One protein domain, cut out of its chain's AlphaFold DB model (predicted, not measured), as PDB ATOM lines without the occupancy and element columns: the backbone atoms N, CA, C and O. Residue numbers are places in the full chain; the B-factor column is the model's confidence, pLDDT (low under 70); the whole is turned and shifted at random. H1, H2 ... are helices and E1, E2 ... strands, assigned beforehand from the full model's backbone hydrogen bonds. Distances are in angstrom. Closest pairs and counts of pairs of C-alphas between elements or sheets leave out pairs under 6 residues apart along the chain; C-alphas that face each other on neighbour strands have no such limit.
ATOM      1  N   PHE A 106      27.768  32.735  -9.478       38.75
ATOM      2  CA  PHE A 106      28.305  32.475  -8.151       38.75
ATOM      3  C   PHE A 106      27.655  31.174  -7.683       38.75
ATOM      4  O   PHE A 106      26.529  31.156  -7.190       38.75
ATOM      5  N   MET A 107      28.331  30.063  -7.961       43.28
ATOM      6  CA  MET A 107      28.096  28.815  -7.268       43.28
ATOM      7  C   MET A 107      28.500  29.118  -5.833       43.28
ATOM      8  O   MET A 107      29.641  29.507  -5.591       43.28
ATOM      9  N   SER A 108      27.562  29.035  -4.891       43.81
ATOM     10  CA  SER A 108      27.973  28.904  -3.501       43.81
ATOM     11  C   SER A 108      28.808  27.640  -3.440       43.81
ATOM     12  O   SER A 108      28.277  26.547  -3.654       43.81
ATOM     13  N   GLU A 109      30.109  27.820  -3.235       48.94
ATOM     14  CA  GLU A 109      31.014  26.755  -2.834       48.94
ATOM     15  C   GLU A 109      30.338  25.996  -1.684       48.94
ATOM     16  O   GLU A 109      29.612  26.634  -0.907       48.94
ATOM     17  N   PRO A 110      30.462  24.659  -1.603       48.66
ATOM     18  CA  PRO A 110      29.908  23.911  -0.488       48.66
ATOM     19  C   PRO A 110      30.554  24.429   0.797       48.66
ATOM     20  O   PRO A 110      31.638  24.012   1.190       48.66
ATOM     21  N   ALA A 111      29.900  25.402   1.428       47.69
ATOM     22  CA  ALA A 111      30.203  25.793   2.780       47.69
ATOM     23  C   ALA A 111      29.961  24.545   3.619       47.69
ATOM     24  O   ALA A 111      28.885  23.951   3.506       47.69
ATOM     25  N   ASP A 112      30.964  24.174   4.411       53.44
ATOM     26  CA  ASP A 112      31.020  23.023   5.314       53.44
ATOM     27  C   ASP A 112      29.929  23.157   6.396       53.44
ATOM     28  O   ASP A 112      30.154  23.546   7.541       53.44
ATOM     29  N   SER A 113      28.677  23.035   5.967       57.25
ATOM     30  CA  SER A 113      27.498  23.472   6.694       57.25
ATOM     31  C   SER A 113      26.327  22.564   6.360       57.25
ATOM     32  O   SER A 113      25.994  22.341   5.199       57.25
ATOM     33  N   ASP A 114      25.640  22.103   7.401       63.44
ATOM     34  CA  ASP A 114      24.521  21.156   7.303       63.44
ATOM     35  C   ASP A 114      23.240  21.753   6.679       63.44
ATOM     36  O   ASP A 114      22.160  21.162   6.737       63.44
ATOM     37  N   LYS A 115      23.312  22.964   6.114       69.31
ATOM     38  CA  LYS A 115      22.167  23.693   5.555       69.31
ATOM     39  C   LYS A 115      22.294  23.753   4.039       69.31
ATOM     40  O   LYS A 115      23.336  24.115   3.524       69.31
ATOM     41  N   PHE A 116      21.208  23.468   3.323       71.38
ATOM     42  CA  PHE A 116      21.170  23.558   1.852       71.38
ATOM     43  C   PHE A 116      20.923  24.977   1.331       71.38
ATOM     44  O   PHE A 116      21.230  25.272   0.177       71.38
ATOM     45  N   PHE A 117      20.320  25.830   2.163       78.25
ATOM     46  CA  PHE A 117      19.956  27.198   1.823       78.25
ATOM     47  C   PHE A 117      20.809  28.179   2.612       78.25
ATOM     48  O   PHE A 117      20.819  28.145   3.847       78.25
ATOM     49  N   HIS A 118      21.425  29.118   1.902       80.62
ATOM     50  CA  HIS A 118      22.266  30.141   2.509       80.62
ATOM     51  C   HIS A 118      21.823  31.524   2.041       80.62
ATOM     52  O   HIS A 118      21.562  31.717   0.846       80.62
ATOM     53  N   PRO A 119      21.732  32.511   2.953       81.62
ATOM     54  CA  PRO A 119      21.675  33.905   2.552       81.62
ATOM     55  C   PRO A 119      22.877  34.215   1.660       81.62
ATOM     56  O   PRO A 119      24.015  33.912   2.013       81.62
ATOM     57  N   PHE A 120      22.622  34.801   0.498       82.56
ATOM     58  CA  PHE A 120      23.677  35.222  -0.410       82.56
ATOM     59  C   PHE A 120      24.012  36.690  -0.153       82.56
ATOM     60  O   PHE A 120      23.106  37.517  -0.006       82.56
ATOM     61  N   SER A 121      25.307  37.015  -0.096       84.12
ATOM     62  CA  SER A 121      25.751  38.386   0.152       84.12
ATOM     63  C   SER A 121      25.269  39.315  -0.961       84.12
ATOM     64  O   SER A 121      25.518  39.088  -2.147       84.12
ATOM     65  N   LEU A 122      24.560  40.376  -0.572       85.38
ATOM     66  CA  LEU A 122      24.045  41.365  -1.515       85.38
ATOM     67  C   LEU A 122      25.163  42.202  -2.133       85.38
ATOM     68  O   LEU A 122      25.001  42.649  -3.263       85.38
ATOM     69  N   ASP A 123      26.280  42.387  -1.432       85.81
ATOM     70  CA  ASP A 123      27.414  43.169  -1.933       85.81
ATOM     71  C   ASP A 123      28.093  42.442  -3.095       85.81
ATOM     72  O   ASP A 123      28.262  43.006  -4.172       85.81
ATOM     73  N   VAL A 124      28.306  41.131  -2.948       85.62
ATOM     74  CA  VAL A 124      28.803  40.275  -4.037       85.62
ATOM     75  C   VAL A 124      27.848  40.294  -5.234       85.62
ATOM     76  O   VAL A 124      28.282  40.329  -6.383       85.62
ATOM     77  N   LEU A 125      26.534  40.298  -4.984       83.69
ATOM     78  CA  LEU A 125      25.537  40.360  -6.053       83.69
ATOM     79  C   LEU A 125      25.517  41.720  -6.761       83.69
ATOM     80  O   LEU A 125      25.244  41.767  -7.955       83.69
ATOM     81  N   ARG A 126      25.781  42.813  -6.042       85.94
ATOM     82  CA  ARG A 126      25.836  44.174  -6.592       85.94
ATOM     83  C   ARG A 126      27.014  44.349  -7.540       85.94
ATOM     84  O   ARG A 126      26.825  44.916  -8.615       85.94
ATOM     85  N   ASP A 127      28.169  43.808  -7.176       85.88
ATOM     86  CA  ASP A 127      29.392  43.901  -7.978       85.88
ATOM     87  C   ASP A 127      29.440  42.864  -9.113       85.88
ATOM     88  O   ASP A 127      30.300  42.924  -9.995       85.88
ATOM     89  N   ALA A 128      28.495  41.920  -9.134       82.94
ATOM     90  CA  ALA A 128      28.426  40.900 -10.167       82.94
ATOM     91  C   ALA A 128      28.152  41.515 -11.559       82.94
ATOM     92  O   ALA A 128      27.294  42.395 -11.696       82.94
ATOM     93  N   PRO A 129      28.825  41.032 -12.620       83.31
ATOM     94  CA  PRO A 129      28.583  41.494 -13.982       83.31
ATOM     95  C   PRO A 129      27.232  40.996 -14.507       83.31
ATOM     96  O   PRO A 129      26.814  39.863 -14.249       83.31
ATOM     97  N   LEU A 130      26.556  41.825 -15.305       78.81
ATOM     98  CA  LEU A 130      25.322  41.424 -15.977       78.81
ATOM     99  C   LEU A 130      25.609  40.482 -17.145       78.81
ATOM    100  O   LEU A 130      26.446  40.754 -18.007       78.81
ATOM    101  N   LEU A 131      24.848  39.392 -17.209       73.81
ATOM    102  CA  LEU A 131      24.909  38.437 -18.310       73.81
ATOM    103  C   LEU A 131      23.943  38.844 -19.426       73.81
ATOM    104  O   LEU A 131      22.770  39.135 -19.178       73.81
ATOM    105  N   SER A 132      24.417  38.813 -20.672       65.44
ATOM    106  CA  SER A 132      23.542  39.000 -21.828       65.44
ATOM    107  C   SER A 132      22.654  37.770 -22.041       65.44
ATOM    108  O   SER A 132      23.121  36.632 -22.017       65.44
ATOM    109  N   LYS A 133      21.363  37.996 -22.316       62.88
ATOM    110  CA  LYS A 133      20.395  36.932 -22.640       62.88
ATOM    111  C   LYS A 133      20.755  36.188 -23.933       62.88
ATOM    112  O   LYS A 133      20.425  35.013 -24.060       62.88
ATOM    113  N   THR A 134      21.387  36.869 -24.888       62.06
ATOM    114  CA  THR A 134      21.695  36.341 -26.229       62.06
ATOM    115  C   THR A 134      23.130  35.842 -26.368       62.06
ATOM    116  O   THR A 134      23.395  35.007 -27.225       62.06
ATOM    117  N   ALA A 135      24.047  36.324 -25.528       61.53
ATOM    118  CA  ALA A 135      25.455  35.938 -25.546       61.53
ATOM    119  C   ALA A 135      25.985  35.829 -24.106       61.53
ATOM    120  O   ALA A 135      26.695  36.728 -23.654       61.53
ATOM    121  N   PRO A 136      25.624  34.764 -23.369       60.00
ATOM    122  CA  PRO A 136      26.003  34.603 -21.964       60.00
ATOM    123  C   PRO A 136      27.524  34.532 -21.748       60.00
ATOM    124  O   PRO A 136      27.977  34.890 -20.672       60.00
ATOM    125  N   GLU A 137      28.294  34.157 -22.777       58.34
ATOM    126  CA  GLU A 137      29.768  34.098 -22.760       58.34
ATOM    127  C   GLU A 137      30.435  35.487 -22.769       58.34
ATOM    128  O   GLU A 137      31.613  35.647 -22.441       58.34
ATOM    129  N   LYS A 138      29.693  36.524 -23.177       60.09
ATOM    130  CA  LYS A 138      30.158  37.910 -23.135       60.09
ATOM    131  C   LYS A 138      29.666  38.533 -21.838       60.09
ATOM    132  O   LYS A 138      28.574  39.102 -21.796       60.09
ATOM    133  N   ASN A 139      30.482  38.432 -20.790       59.72
ATOM    134  CA  ASN A 139      30.260  39.180 -19.555       59.72
ATOM    135  C   ASN A 139      30.087  40.667 -19.893       59.72
ATOM    136  O   ASN A 139      30.937  41.270 -20.558       59.72
ATOM    137  N   GLY A 140      28.965  41.246 -19.469       64.75
ATOM    138  CA  GLY A 140      28.730  42.674 -19.600       64.75
ATOM    139  C   GLY A 140      29.766  43.457 -18.796       64.75
ATOM    140  O   GLY A 140      30.201  43.020 -17.734       64.75
ATOM    141  N   LYS A 141      30.157  44.630 -19.300       71.50
ATOM    142  CA  LYS A 141      31.025  45.564 -18.560       71.50
ATOM    143  C   LYS A 141      30.302  46.233 -17.385       71.50
ATOM    144  O   LYS A 141      30.962  46.791 -16.521       71.50
ATOM    145  N   SER A 142      28.970  46.213 -17.382       82.31
ATOM    146  CA  SER A 142      28.140  46.814 -16.340       82.31
ATOM    147  C   SER A 142      27.817  45.807 -15.242       82.31
ATOM    148  O   SER A 142      27.457  44.656 -15.521       82.31
ATOM    149  N   THR A 143      27.889  46.269 -14.001       87.12
ATOM    150  CA  THR A 143      27.510  45.485 -12.825       87.12
ATOM    151  C   THR A 143      26.000  45.532 -12.582       87.12
ATOM    152  O   THR A 143      25.272  46.340 -13.173       87.12
ATOM    153  N   VAL A 144      25.501  44.669 -11.695       86.81
ATOM    154  CA  VAL A 144      24.117  44.739 -11.204       86.81
ATOM    155  C   VAL A 144      23.851  46.093 -10.545       86.81
ATOM    156  O   VAL A 144      22.798  46.685 -10.787       86.81
ATOM    157  N   ALA A 145      24.802  46.618  -9.767       86.00
ATOM    158  CA  ALA A 145      24.691  47.934  -9.148       86.00
ATOM    159  C   ALA A 145      24.518  49.050 -10.187       86.00
ATOM    160  O   ALA A 145      23.670  49.926 -10.005       86.00
ATOM    161  N   ASP A 146      25.263  49.002 -11.293       86.44
ATOM    162  CA  ASP A 146      25.157  50.003 -12.359       86.44
ATOM    163  C   ASP A 146      23.795  49.943 -13.049       86.44
ATOM    164  O   ASP A 146      23.132  50.968 -13.190       86.44
ATOM    165  N   ALA A 147      23.304  48.743 -13.376       86.12
ATOM    166  CA  ALA A 147      21.965  48.610 -13.948       86.12
ATOM    167  C   ALA A 147      20.855  49.047 -12.989       86.12
ATOM    168  O   ALA A 147      19.855  49.610 -13.434       86.12
ATOM    169  N   MET A 148      21.005  48.810 -11.684       87.25
ATOM    170  CA  MET A 148      20.046  49.299 -10.694       87.25
ATOM    171  C   MET A 148      20.029  50.827 -10.642       87.25
ATOM    172  O   MET A 148      18.950  51.417 -10.657       87.25
ATOM    173  N   ARG A 149      21.204  51.471 -10.631       86.94
ATOM    174  CA  ARG A 149      21.318  52.938 -10.675       86.94
ATOM    175  C   ARG A 149      20.698  53.495 -11.948       86.94
ATOM    176  O   ARG A 149      19.898  54.425 -11.865       86.94
ATOM    177  N   ASP A 150      20.997  52.898 -13.096       85.00
ATOM    178  CA  ASP A 150      20.424  53.290 -14.385       85.00
ATOM    179  C   ASP A 150      18.899  53.168 -14.386       85.00
ATOM    180  O   ASP A 150      18.197  54.068 -14.857       85.00
ATOM    181  N   LEU A 151      18.365  52.078 -13.830       85.38
ATOM    182  CA  LEU A 151      16.927  51.855 -13.749       85.38
ATOM    183  C   LEU A 151      16.261  52.854 -12.794       85.38
ATOM    184  O   LEU A 151      15.254  53.455 -13.164       85.38
ATOM    185  N   THR A 152      16.854  53.126 -11.630       85.62
ATOM    186  CA  THR A 152      16.406  54.199 -10.728       85.62
ATOM    187  C   THR A 152      16.485  55.572 -11.397       85.62
ATOM    188  O   THR A 152      15.587  56.391 -11.222       85.62
ATOM    189  N   GLY A 153      17.500  55.836 -12.220       83.81
ATOM    190  CA  GLY A 153      17.623  57.077 -12.984       83.81
ATOM    191  C   GLY A 153      16.519  57.269 -14.030       83.81
ATOM    192  O   GLY A 153      16.082  58.406 -14.256       83.81
ATOM    193  N   ARG A 154      16.063  56.172 -14.651       83.38
ATOM    194  CA  ARG A 154      14.982  56.161 -15.653       83.38
ATOM    195  C   ARG A 154      13.596  56.231 -15.026       83.38
ATOM    196  O   ARG A 154      12.791  57.047 -15.453       83.38
ATOM    197  N   VAL A 155      13.331  55.385 -14.033       84.75
ATOM    198  CA  VAL A 155      12.012  55.274 -13.395       84.75
ATOM    199  C   VAL A 155      11.798  56.398 -12.375       84.75
ATOM    200  O   VAL A 155      10.687  56.879 -12.201       84.75
ATOM    201  N   GLY A 156      12.863  56.866 -11.718       82.56
ATOM    202  CA  GLY A 156      12.775  57.847 -10.630       82.56
ATOM    203  C   GLY A 156      12.343  57.246  -9.286       82.56
ATOM    204  O   GLY A 156      12.086  57.987  -8.334       82.56
ATOM    205  N   GLU A 157      12.284  55.918  -9.200       83.19
ATOM    206  CA  GLU A 157      11.897  55.153  -8.016       83.19
ATOM    207  C   GLU A 157      13.090  54.437  -7.380       83.19
ATOM    208  O   GLU A 157      14.098  54.138  -8.032       83.19
ATOM    209  N   LYS A 158      12.977  54.158  -6.075       85.44
ATOM    210  CA  LYS A 158      14.021  53.460  -5.325       85.44
ATOM    211  C   LYS A 158      13.990  51.986  -5.687       85.44
ATOM    212  O   LYS A 158      13.019  51.299  -5.390       85.44
ATOM    213  N   ILE A 159      15.085  51.495  -6.254       85.56
ATOM    214  CA  ILE A 159      15.236  50.085  -6.596       85.56
ATOM    215  C   ILE A 159      16.374  49.524  -5.758       85.56
ATOM    216  O   ILE A 159      17.518  49.961  -5.855       85.56
ATOM    217  N   SER A 160      16.053  48.555  -4.905       85.56
ATOM    218  CA  SER A 160      17.010  47.938  -3.988       85.56
ATOM    219  C   SER A 160      16.831  46.428  -3.936       85.56
ATOM    220  O   SER A 160      15.707  45.931  -3.874       85.56
ATOM    221  N   LEU A 161      17.941  45.693  -3.890       87.00
ATOM    222  CA  LEU A 161      17.929  44.269  -3.571       87.00
ATOM    223  C   LEU A 161      17.687  44.106  -2.070       87.00
ATOM    224  O   LEU A 161      18.448  44.636  -1.264       87.00
ATOM    225  N   ARG A 162      16.622  43.387  -1.703       85.31
ATOM    226  CA  ARG A 162      16.236  43.184  -0.296       85.31
ATOM    227  C   ARG A 162      16.854  41.932   0.320       85.31
ATOM    228  O   ARG A 162      17.175  41.923   1.500       85.31
ATOM    229  N   ARG A 163      16.955  40.856  -0.460       84.50
ATOM    230  CA  ARG A 163      17.493  39.555  -0.044       84.50
ATOM    231  C   ARG A 163      17.835  38.721  -1.268       84.50
ATOM    232  O   ARG A 163      17.151  38.823  -2.286       84.50
ATOM    233  N   ALA A 164      18.841  37.871  -1.135       85.38
ATOM    234  CA  ALA A 164      19.181  36.842  -2.100       85.38
ATOM    235  C   ALA A 164      19.411  35.528  -1.346       85.38
ATOM    236  O   ALA A 164      19.910  35.531  -0.220       85.38
ATOM    237  N   LEU A 165      18.999  34.417  -1.949       82.69
ATOM    238  CA  LEU A 165      19.155  33.077  -1.395       82.69
ATOM    239  C   LEU A 165      19.828  32.211  -2.452       82.69
ATOM    240  O   LEU A 165      19.424  32.248  -3.617       82.69
TER     241      LEU A 165
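This is residues 106 to 165 of the 242 residues of an uncharacterized protein of Fomitopsis rosea (UniProt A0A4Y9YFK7). A free-standing loop, residues 109 to 116, and strand E1 lead to helices H1 and H2, which meet as a corner with hairpin E2-E3 between them along the chain; residues 156 to 165 fold back towards E1. The 60 printed residues, under half in named elements, run E1, H1, E2, E3, H2, class mixed. The whole is loose, radius of gyration of the C-alphas 14.2 A, spanning 43 by 29 by 15 A.

Look first at E1, residues 117 to 119, which pairs with no named strand. E2, residues 129 to 131, and E3, residues 139 to 143, form an antiparallel hairpin; find N 130 and O 142, 3.0 A apart, within hydrogen-bond range. H2, residues 144 to 155, touches H1, residues 122 to 127, with residues 144 to 145 alone, about perpendicular at 88 degrees; their closest C-alphas, of Arg 126 and Ala 145, are 4.7 A apart. In H1 and H2 every O i to N i+4 pair is within hydrogen-bond range.

Find E1's C-alpha 117 at (19.956, 27.198, 1.823). H2 runs 16.2 A to C-alpha 155 at (12.012, 55.274, -13.395).

The printed part has no cut and no long link. Model pLDDT is under 70 at residues 106 to 115 and 132 to 140.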